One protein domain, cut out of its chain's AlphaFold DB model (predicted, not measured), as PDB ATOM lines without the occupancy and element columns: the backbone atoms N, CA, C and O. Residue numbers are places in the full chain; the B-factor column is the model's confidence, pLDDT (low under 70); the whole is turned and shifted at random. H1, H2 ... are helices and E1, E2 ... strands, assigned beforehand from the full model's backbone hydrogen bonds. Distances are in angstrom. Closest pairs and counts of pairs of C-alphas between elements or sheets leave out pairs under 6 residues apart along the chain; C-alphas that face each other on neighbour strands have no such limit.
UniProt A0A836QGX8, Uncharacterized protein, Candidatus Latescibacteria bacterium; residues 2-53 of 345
ATOM      1  N   CYS A   2      29.932 -73.510   0.506       82.62
ATOM      2  CA  CYS A   2      31.142 -73.617  -0.313       82.62
ATOM      3  C   CYS A   2      32.132 -74.589   0.355       82.62
ATOM      4  O   CYS A   2      31.955 -74.953   1.517       82.62
ATOM      5  N   GLU A   3      33.151 -75.041  -0.379       83.69
ATOM      6  CA  GLU A   3      34.192 -75.920   0.181       83.69
ATOM      7  C   GLU A   3      34.916 -75.256   1.361       83.69
ATOM      8  O   GLU A   3      35.213 -75.928   2.342       83.69
ATOM      9  N   GLU A   4      35.119 -73.936   1.304       85.75
ATOM     10  CA  GLU A   4      35.766 -73.152   2.366       85.75
ATOM     11  C   GLU A   4      34.979 -73.252   3.686       85.75
ATOM     12  O   GLU A   4      35.531 -73.659   4.708       85.75
ATOM     13  N   ASP A   5      33.664 -72.992   3.642       84.88
ATOM     14  CA  ASP A   5      32.761 -73.116   4.795       84.88
ATOM     15  C   ASP A   5      32.749 -74.544   5.362       84.88
ATOM     16  O   ASP A   5      32.638 -74.738   6.573       84.88
ATOM     17  N   LEU A   6      32.835 -75.554   4.489       85.81
ATOM     18  CA  LEU A   6      32.859 -76.957   4.896       85.81
ATOM     19  C   LEU A   6      34.159 -77.287   5.636       85.81
ATOM     20  O   LEU A   6      34.115 -77.893   6.705       85.81
ATOM     21  N   ILE A   7      35.307 -76.880   5.090       86.75
ATOM     22  CA  ILE A   7      36.618 -77.142   5.688       86.75
ATOM     23  C   ILE A   7      36.741 -76.423   7.032       86.75
ATOM     24  O   ILE A   7      37.075 -77.056   8.037       86.75
ATOM     25  N   ASP A   8      36.443 -75.123   7.071       86.38
ATOM     26  CA  ASP A   8      36.573 -74.341   8.298       86.38
ATOM     27  C   ASP A   8      35.521 -74.744   9.338       86.38
ATOM     28  O   ASP A   8      35.830 -74.842  10.529       86.38
ATOM     29  N   GLY A   9      34.301 -75.073   8.905       84.81
ATOM     30  CA  GLY A   9      33.245 -75.586   9.772       84.81
ATOM     31  C   GLY A   9      33.597 -76.932  10.411       84.81
ATOM     32  O   GLY A   9      33.455 -77.087  11.624       84.81
ATOM     33  N   ILE A  10      34.099 -77.902   9.635       85.19
ATOM     34  CA  ILE A  10      34.514 -79.201  10.188       85.19
ATOM     35  C   ILE A  10      35.750 -79.025  11.074       85.19
ATOM     36  O   ILE A  10      35.754 -79.518  12.201       85.19
ATOM     37  N   GLY A  11      36.765 -78.282  10.633       83.06
ATOM     38  CA  GLY A  11      37.985 -78.128  11.422       83.06
ATOM     39  C   GLY A  11      37.769 -77.395  12.746       83.06
ATOM     40  O   GLY A  11      38.290 -77.815  13.778       83.06
ATOM     41  N   THR A  12      36.924 -76.362  12.775       84.62
ATOM     42  CA  THR A  12      36.554 -75.701  14.041       84.62
ATOM     43  C   THR A  12      35.614 -76.541  14.903       84.62
ATOM     44  O   THR A  12      35.564 -76.336  16.116       84.62
ATOM     45  N   SER A  13      34.917 -77.537  14.342       84.88
ATOM     46  CA  SER A  13      34.109 -78.468  15.141       84.88
ATOM     47  C   SER A  13      34.959 -79.295  16.113       84.88
ATOM     48  O   SER A  13      34.488 -79.642  17.199       84.88
ATOM     49  N   GLU A  14      36.240 -79.532  15.803       84.44
ATOM     50  CA  GLU A  14      37.159 -80.210  16.721       84.44
ATOM     51  C   GLU A  14      37.375 -79.430  18.025       84.44
ATOM     52  O   GLU A  14      37.635 -80.015  19.078       84.44
ATOM     53  N   TRP A  15      37.156 -78.113  18.006       83.38
ATOM     54  CA  TRP A  15      37.274 -77.270  19.191       83.38
ATOM     55  C   TRP A  15      36.248 -77.631  20.270       83.38
ATOM     56  O   TRP A  15      36.502 -77.397  21.452       83.38
ATOM     57  N   ILE A  16      35.127 -78.257  19.892       80.06
ATOM     58  CA  ILE A  16      34.127 -78.809  20.821       80.06
ATOM     59  C   ILE A  16      34.725 -79.970  21.631       80.06
ATOM     60  O   ILE A  16      34.332 -80.207  22.771       80.06
ATOM     61  N   ARG A  17      35.715 -80.676  21.071       75.56
ATOM     62  CA  ARG A  17      36.448 -81.768  21.726       75.56
ATOM     63  C   ARG A  17      37.695 -81.296  22.479       75.56
ATOM     64  O   ARG A  17      38.442 -82.130  22.982       75.56
ATOM     65  N   GLY A  18      37.916 -79.983  22.561       70.56
ATOM     66  CA  GLY A  18      39.028 -79.375  23.291       70.56
ATOM     67  C   GLY A  18      40.324 -79.223  22.487       70.56
ATOM     68  O   GLY A  18      41.284 -78.652  22.997       70.56
ATOM     69  N   THR A  19      40.385 -79.666  21.226       71.81
ATOM     70  CA  THR A  19      41.552 -79.421  20.368       71.81
ATOM     71  C   THR A  19      41.418 -78.064  19.688       71.81
ATOM     72  O   THR A  19      40.514 -77.844  18.899       71.81
ATOM     73  N   ARG A  20      42.324 -77.124  19.968       77.00
ATOM     74  CA  ARG A  20      42.355 -75.792  19.326       77.00
ATOM     75  C   ARG A  20      43.257 -75.768  18.085       77.00
ATOM     76  O   ARG A  20      44.074 -74.868  17.922       77.00
ATOM     77  N   GLY A  21      43.161 -76.815  17.263       74.50
ATOM     78  CA  GLY A  21      43.941 -76.963  16.032       74.50
ATOM     79  C   GLY A  21      43.453 -76.055  14.900       74.50
ATOM     80  O   GLY A  21      42.362 -75.486  14.970       74.50
ATOM     81  N   GLY A  22      44.279 -75.921  13.860       80.38
ATOM     82  CA  GLY A  22      43.891 -75.294  12.594       80.38
ATOM     83  C   GLY A  22      43.113 -76.250  11.680       80.38
ATOM     84  O   GLY A  22      42.798 -77.374  12.058       80.38
ATOM     85  N   THR A  23      42.837 -75.818  10.450       84.25
ATOM     86  CA  THR A  23      41.967 -76.543   9.502       84.25
ATOM     87  C   THR A  23      42.746 -77.292   8.410       84.25
ATOM     88  O   THR A  23      42.156 -77.801   7.462       84.25
ATOM     89  N   ALA A  24      44.070 -77.421   8.559       84.50
ATOM     90  CA  ALA A  24      44.967 -77.974   7.539       84.50
ATOM     91  C   ALA A  24      44.653 -79.432   7.150       84.50
ATOM     92  O   ALA A  24      44.579 -79.725   5.959       84.50
ATOM     93  N   ASP A  25      44.412 -80.326   8.117       85.56
ATOM     94  CA  ASP A  25      44.095 -81.738   7.837       85.56
ATOM     95  C   ASP A  25      42.797 -81.864   7.021       85.56
ATOM     96  O   ASP A  25      42.743 -82.550   6.001       85.56
ATOM     97  N   HIS A  26      41.773 -81.108   7.419       89.50
ATOM     98  CA  HIS A  26      40.482 -81.009   6.737       89.50
ATOM     99  C   HIS A  26      40.634 -80.446   5.321       89.50
ATOM    100  O   HIS A  26      40.049 -80.959   4.365       89.50
ATOM    101  N   GLY A  27      41.473 -79.420   5.183       88.25
ATOM    102  CA  GLY A  27      41.864 -78.852   3.905       88.25
ATOM    103  C   GLY A  27      42.528 -79.881   2.996       88.25
ATOM    104  O   GLY A  27      42.137 -80.003   1.841       88.25
ATOM    105  N   GLY A  28      43.465 -80.678   3.513       87.75
ATOM    106  CA  GLY A  28      44.099 -81.765   2.765       87.75
ATOM    107  C   GLY A  28      43.108 -82.850   2.332       87.75
ATOM    108  O   GLY A  28      43.175 -83.326   1.200       87.75
ATOM    109  N   MET A  29      42.147 -83.195   3.195       89.81
ATOM    110  CA  MET A  29      41.104 -84.178   2.884       89.81
ATOM    111  C   MET A  29      40.165 -83.722   1.763       89.81
ATOM    112  O   MET A  29      39.699 -84.564   1.003       89.81
ATOM    113  N   ILE A  30      39.855 -82.427   1.665       90.81
ATOM    114  CA  ILE A  30      38.863 -81.901   0.710       90.81
ATOM    115  C   ILE A  30      39.530 -81.358  -0.561       90.81
ATOM    116  O   ILE A  30      39.054 -81.611  -1.664       90.81
ATOM    117  N   LEU A  31      40.648 -80.646  -0.428       92.00
ATOM    118  CA  LEU A  31      41.314 -79.936  -1.526       92.00
ATOM    119  C   LEU A  31      42.448 -80.735  -2.181       92.00
ATOM    120  O   LEU A  31      43.110 -80.212  -3.078       92.00
ATOM    121  N   GLY A  32      42.686 -81.976  -1.740       92.38
ATOM    122  CA  GLY A  32      43.677 -82.869  -2.334       92.38
ATOM    123  C   GLY A  32      43.489 -83.027  -3.846       92.38
ATOM    124  O   GLY A  32      42.365 -83.051  -4.352       92.38
ATOM    125  N   ARG A  33      44.601 -83.124  -4.575       92.69
ATOM    126  CA  ARG A  33      44.627 -83.322  -6.027       92.69
ATOM    127  C   ARG A  33      45.554 -84.475  -6.354       92.69
ATOM    128  O   ARG A  33      46.695 -84.515  -5.886       92.69
ATOM    129  N   MET A  34      45.066 -85.409  -7.166       93.31
ATOM    130  CA  MET A  34      45.832 -86.596  -7.517       93.31
ATOM    131  C   MET A  34      47.178 -86.221  -8.155       93.31
ATOM    132  O   MET A  34      47.232 -85.509  -9.155       93.31
ATOM    133  N   GLY A  35      48.270 -86.733  -7.584       93.81
ATOM    134  CA  GLY A  35      49.629 -86.495  -8.079       93.81
ATOM    135  C   GLY A  35      50.202 -85.097  -7.810       93.81
ATOM    136  O   GLY A  35      51.297 -84.811  -8.291       93.81
ATOM    137  N   GLU A  36      49.526 -84.239  -7.042       94.56
ATOM    138  CA  GLU A  36      50.002 -82.888  -6.715       94.56
ATOM    139  C   GLU A  36      50.200 -82.703  -5.204       94.56
ATOM    140  O   GLU A  36      49.476 -83.258  -4.379       94.56
ATOM    141  N   LEU A  37      51.171 -81.868  -4.833       93.94
ATOM    142  CA  LEU A  37      51.223 -81.250  -3.513       93.94
ATOM    143  C   LEU A  37      50.398 -79.967  -3.567       93.94
ATOM    144  O   LEU A  37      50.621 -79.123  -4.438       93.94
ATOM    145  N   VAL A  38      49.471 -79.806  -2.625       92.62
ATOM    146  CA  VAL A  38      48.563 -78.656  -2.555       92.62
ATOM    147  C   VAL A  38      48.869 -77.842  -1.302       92.62
ATOM    148  O   VAL A  38      48.868 -78.368  -0.191       92.62
ATOM    149  N   SER A  39      49.119 -76.546  -1.478       92.56
ATOM    150  CA  SER A  39      49.164 -75.579  -0.383       92.56
ATOM    151  C   SER A  39      47.747 -75.114  -0.071       92.56
ATOM    152  O   SER A  39      47.014 -74.688  -0.970       92.56
ATOM    153  N   VAL A  40      47.366 -75.190   1.203       89.69
ATOM    154  CA  VAL A  40      46.026 -74.848   1.683       89.69
ATOM    155  C   VAL A  40      46.122 -73.668   2.646       89.69
ATOM    156  O   VAL A  40      46.846 -73.720   3.639       89.69
ATOM    157  N   GLY A  41      45.407 -72.590   2.332       87.31
ATOM    158  CA  GLY A  41      45.174 -71.474   3.244       87.31
ATOM    159  C   GLY A  41      44.251 -71.895   4.383       87.31
ATOM    160  O   GLY A  41      43.602 -72.931   4.299       87.31
ATOM    161  N   VAL A  42      44.182 -71.099   5.444       83.25
ATOM    162  CA  VAL A  42      43.293 -71.346   6.588       83.25
ATOM    163  C   VAL A  42      42.564 -70.055   6.936       83.25
ATOM    164  O   VAL A  42      43.201 -69.006   6.971       83.25
ATOM    165  N   PHE A  43      41.257 -70.126   7.200       81.81
ATOM    166  CA  PHE A  43      40.409 -68.983   7.564       81.81
ATOM    167  C   PHE A  43      40.462 -67.785   6.569       81.81
ATOM    168  O   PHE A  43      40.895 -66.691   6.928       81.81
ATOM    169  N   PRO A  44      40.014 -67.923   5.310       85.25
ATOM    170  CA  PRO A  44      39.265 -69.055   4.784       85.25
ATOM    171  C   PRO A  44      40.169 -70.175   4.272       85.25
ATOM    172  O   PRO A  44      41.242 -69.928   3.708       85.25
ATOM    173  N   ALA A  45      39.722 -71.416   4.447       86.00
ATOM    174  CA  ALA A  45      40.402 -72.559   3.867       86.00
ATOM    175  C   ALA A  45      40.211 -72.643   2.350       86.00
ATOM    176  O   ALA A  45      39.107 -72.873   1.868       86.00
ATOM    177  N   ARG A  46      41.302 -72.486   1.591       89.06
ATOM    178  CA  ARG A  46      41.281 -72.480   0.118       89.06
ATOM    179  C   ARG A  46      42.619 -72.901  -0.495       89.06
ATOM    180  O   ARG A  46      43.648 -72.748   0.164       89.06
ATOM    181  N   PRO A  47      42.659 -73.366  -1.755       89.69
ATOM    182  CA  PRO A  47      43.921 -73.618  -2.447       89.69
ATOM    183  C   PRO A  47      44.730 -72.325  -2.613       89.69
ATOM    184  O   PRO A  47      44.231 -71.339  -3.153       89.69
ATOM    185  N   MET A  48      45.987 -72.340  -2.176       91.75
ATOM    186  CA  MET A  48      46.918 -71.203  -2.269       91.75
ATOM    187  C   MET A  48      48.037 -71.438  -3.288       91.75
ATOM    188  O   MET A  48      48.685 -70.498  -3.740       91.75
ATOM    189  N   GLY A  49      48.253 -72.691  -3.681       93.12
ATOM    190  CA  GLY A  49      49.257 -73.079  -4.660       93.12
ATOM    191  C   GLY A  49      49.285 -74.589  -4.834       93.12
ATOM    192  O   GLY A  49      48.747 -75.329  -4.011       93.12
ATOM    193  N   ARG A  50      49.909 -75.050  -5.915       95.38
ATOM    194  CA  ARG A  50      50.124 -76.474  -6.166       95.38
ATOM    195  C   ARG A  50      51.398 -76.709  -6.955       95.38
ATOM    196  O   ARG A  50      51.809 -75.837  -7.721       95.38
ATOM    197  N   ALA A  51      51.971 -77.889  -6.780       96.69
ATOM    198  CA  ALA A  51      53.063 -78.391  -7.594       96.69
ATOM    199  C   ALA A  51      52.833 -79.871  -7.901       96.69
ATOM    200  O   ALA A  51      52.468 -80.642  -7.011       96.69
ATOM    201  N   ALA A  52      53.066 -80.276  -9.146       96.25
ATOM    202  CA  ALA A  52      53.065 -81.690  -9.494       96.25
ATOM    203  C   ALA A  52      54.176 -82.411  -8.718       96.25
ATOM    204  O   ALA A  52      55.295 -81.904  -8.615       96.25
ATOM    205  N   LEU A  53      53.884 -83.601  -8.191       96.38
ATOM    206  CA  LEU A  53      54.915 -84.480  -7.655       96.38
ATOM    207  C   LEU A  53      55.814 -84.920  -8.821       96.38
ATOM    208  O   LEU A  53      55.314 -85.575  -9.743       96.38
TER     209      LEU A  53
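This is residues 2 to 53 of the 345 residues of an uncharacterized protein of Candidatus Latescibacteria bacterium (UniProt A0A836QGX8). Two hairpins stand end to end in an elongated domain: a helical hairpin of long H1 and short H2 at one end, and a small two-stranded sheet, E1 and E2, at the other. H2 sits between H1 and the strands, nearer to E1 than to E2. The printed part has 52 residues, with two named helices and two named strands in the order H1, H2, E1, E2; the sheet, in order E1 - E2, is antiparallel, and the class is mixed, helices and strands. It is only just compact, close to loose, with a radius of gyration of the C-alphas of 11.4 A and spans of 36 by 19 by 14 A.

Look first at E1, residues 36 to 40, and E2, residues 47 to 52: they form a hairpin of antiparallel neighbours, with 163 degrees between their directions. Across them N 37 and O 51, and N 48 and O 39, are within hydrogen-bond range, each pair at 2.8 A. Next find H2, residues 24 to 31: its closest C-alpha to E1 is that of Gly 27, 6.2 A from Val 40's. H1, residues 3 to 17, touches H2, the closest C-alphas being those of Ile 7 and His 26 at 5.6 A. This helical hairpin runs opposite ways at a shallow tilt of 33 degrees, only just short of steep. H1 is apart from E1 and E2. Every O i to N i+4 pair is within hydrogen-bond range in H2, and 7 of 11 are in H1.

Find C-alpha 3 at (34.192, -75.920, 0.181); from there H1 runs 22.4 A to C-alpha 17. H2 covers 10.0 A and E1 12.3 A. E2 runs 14.1 A to C-alpha 52 at (53.065, -81.690, -9.494).

The two C-alphas farthest apart, of Ile 16 and Ala 52, lie 35.9 A from each other. The printed part has no cut and no long link. Mean pLDDT of the printed part is 86.8; no printed residue is under 70.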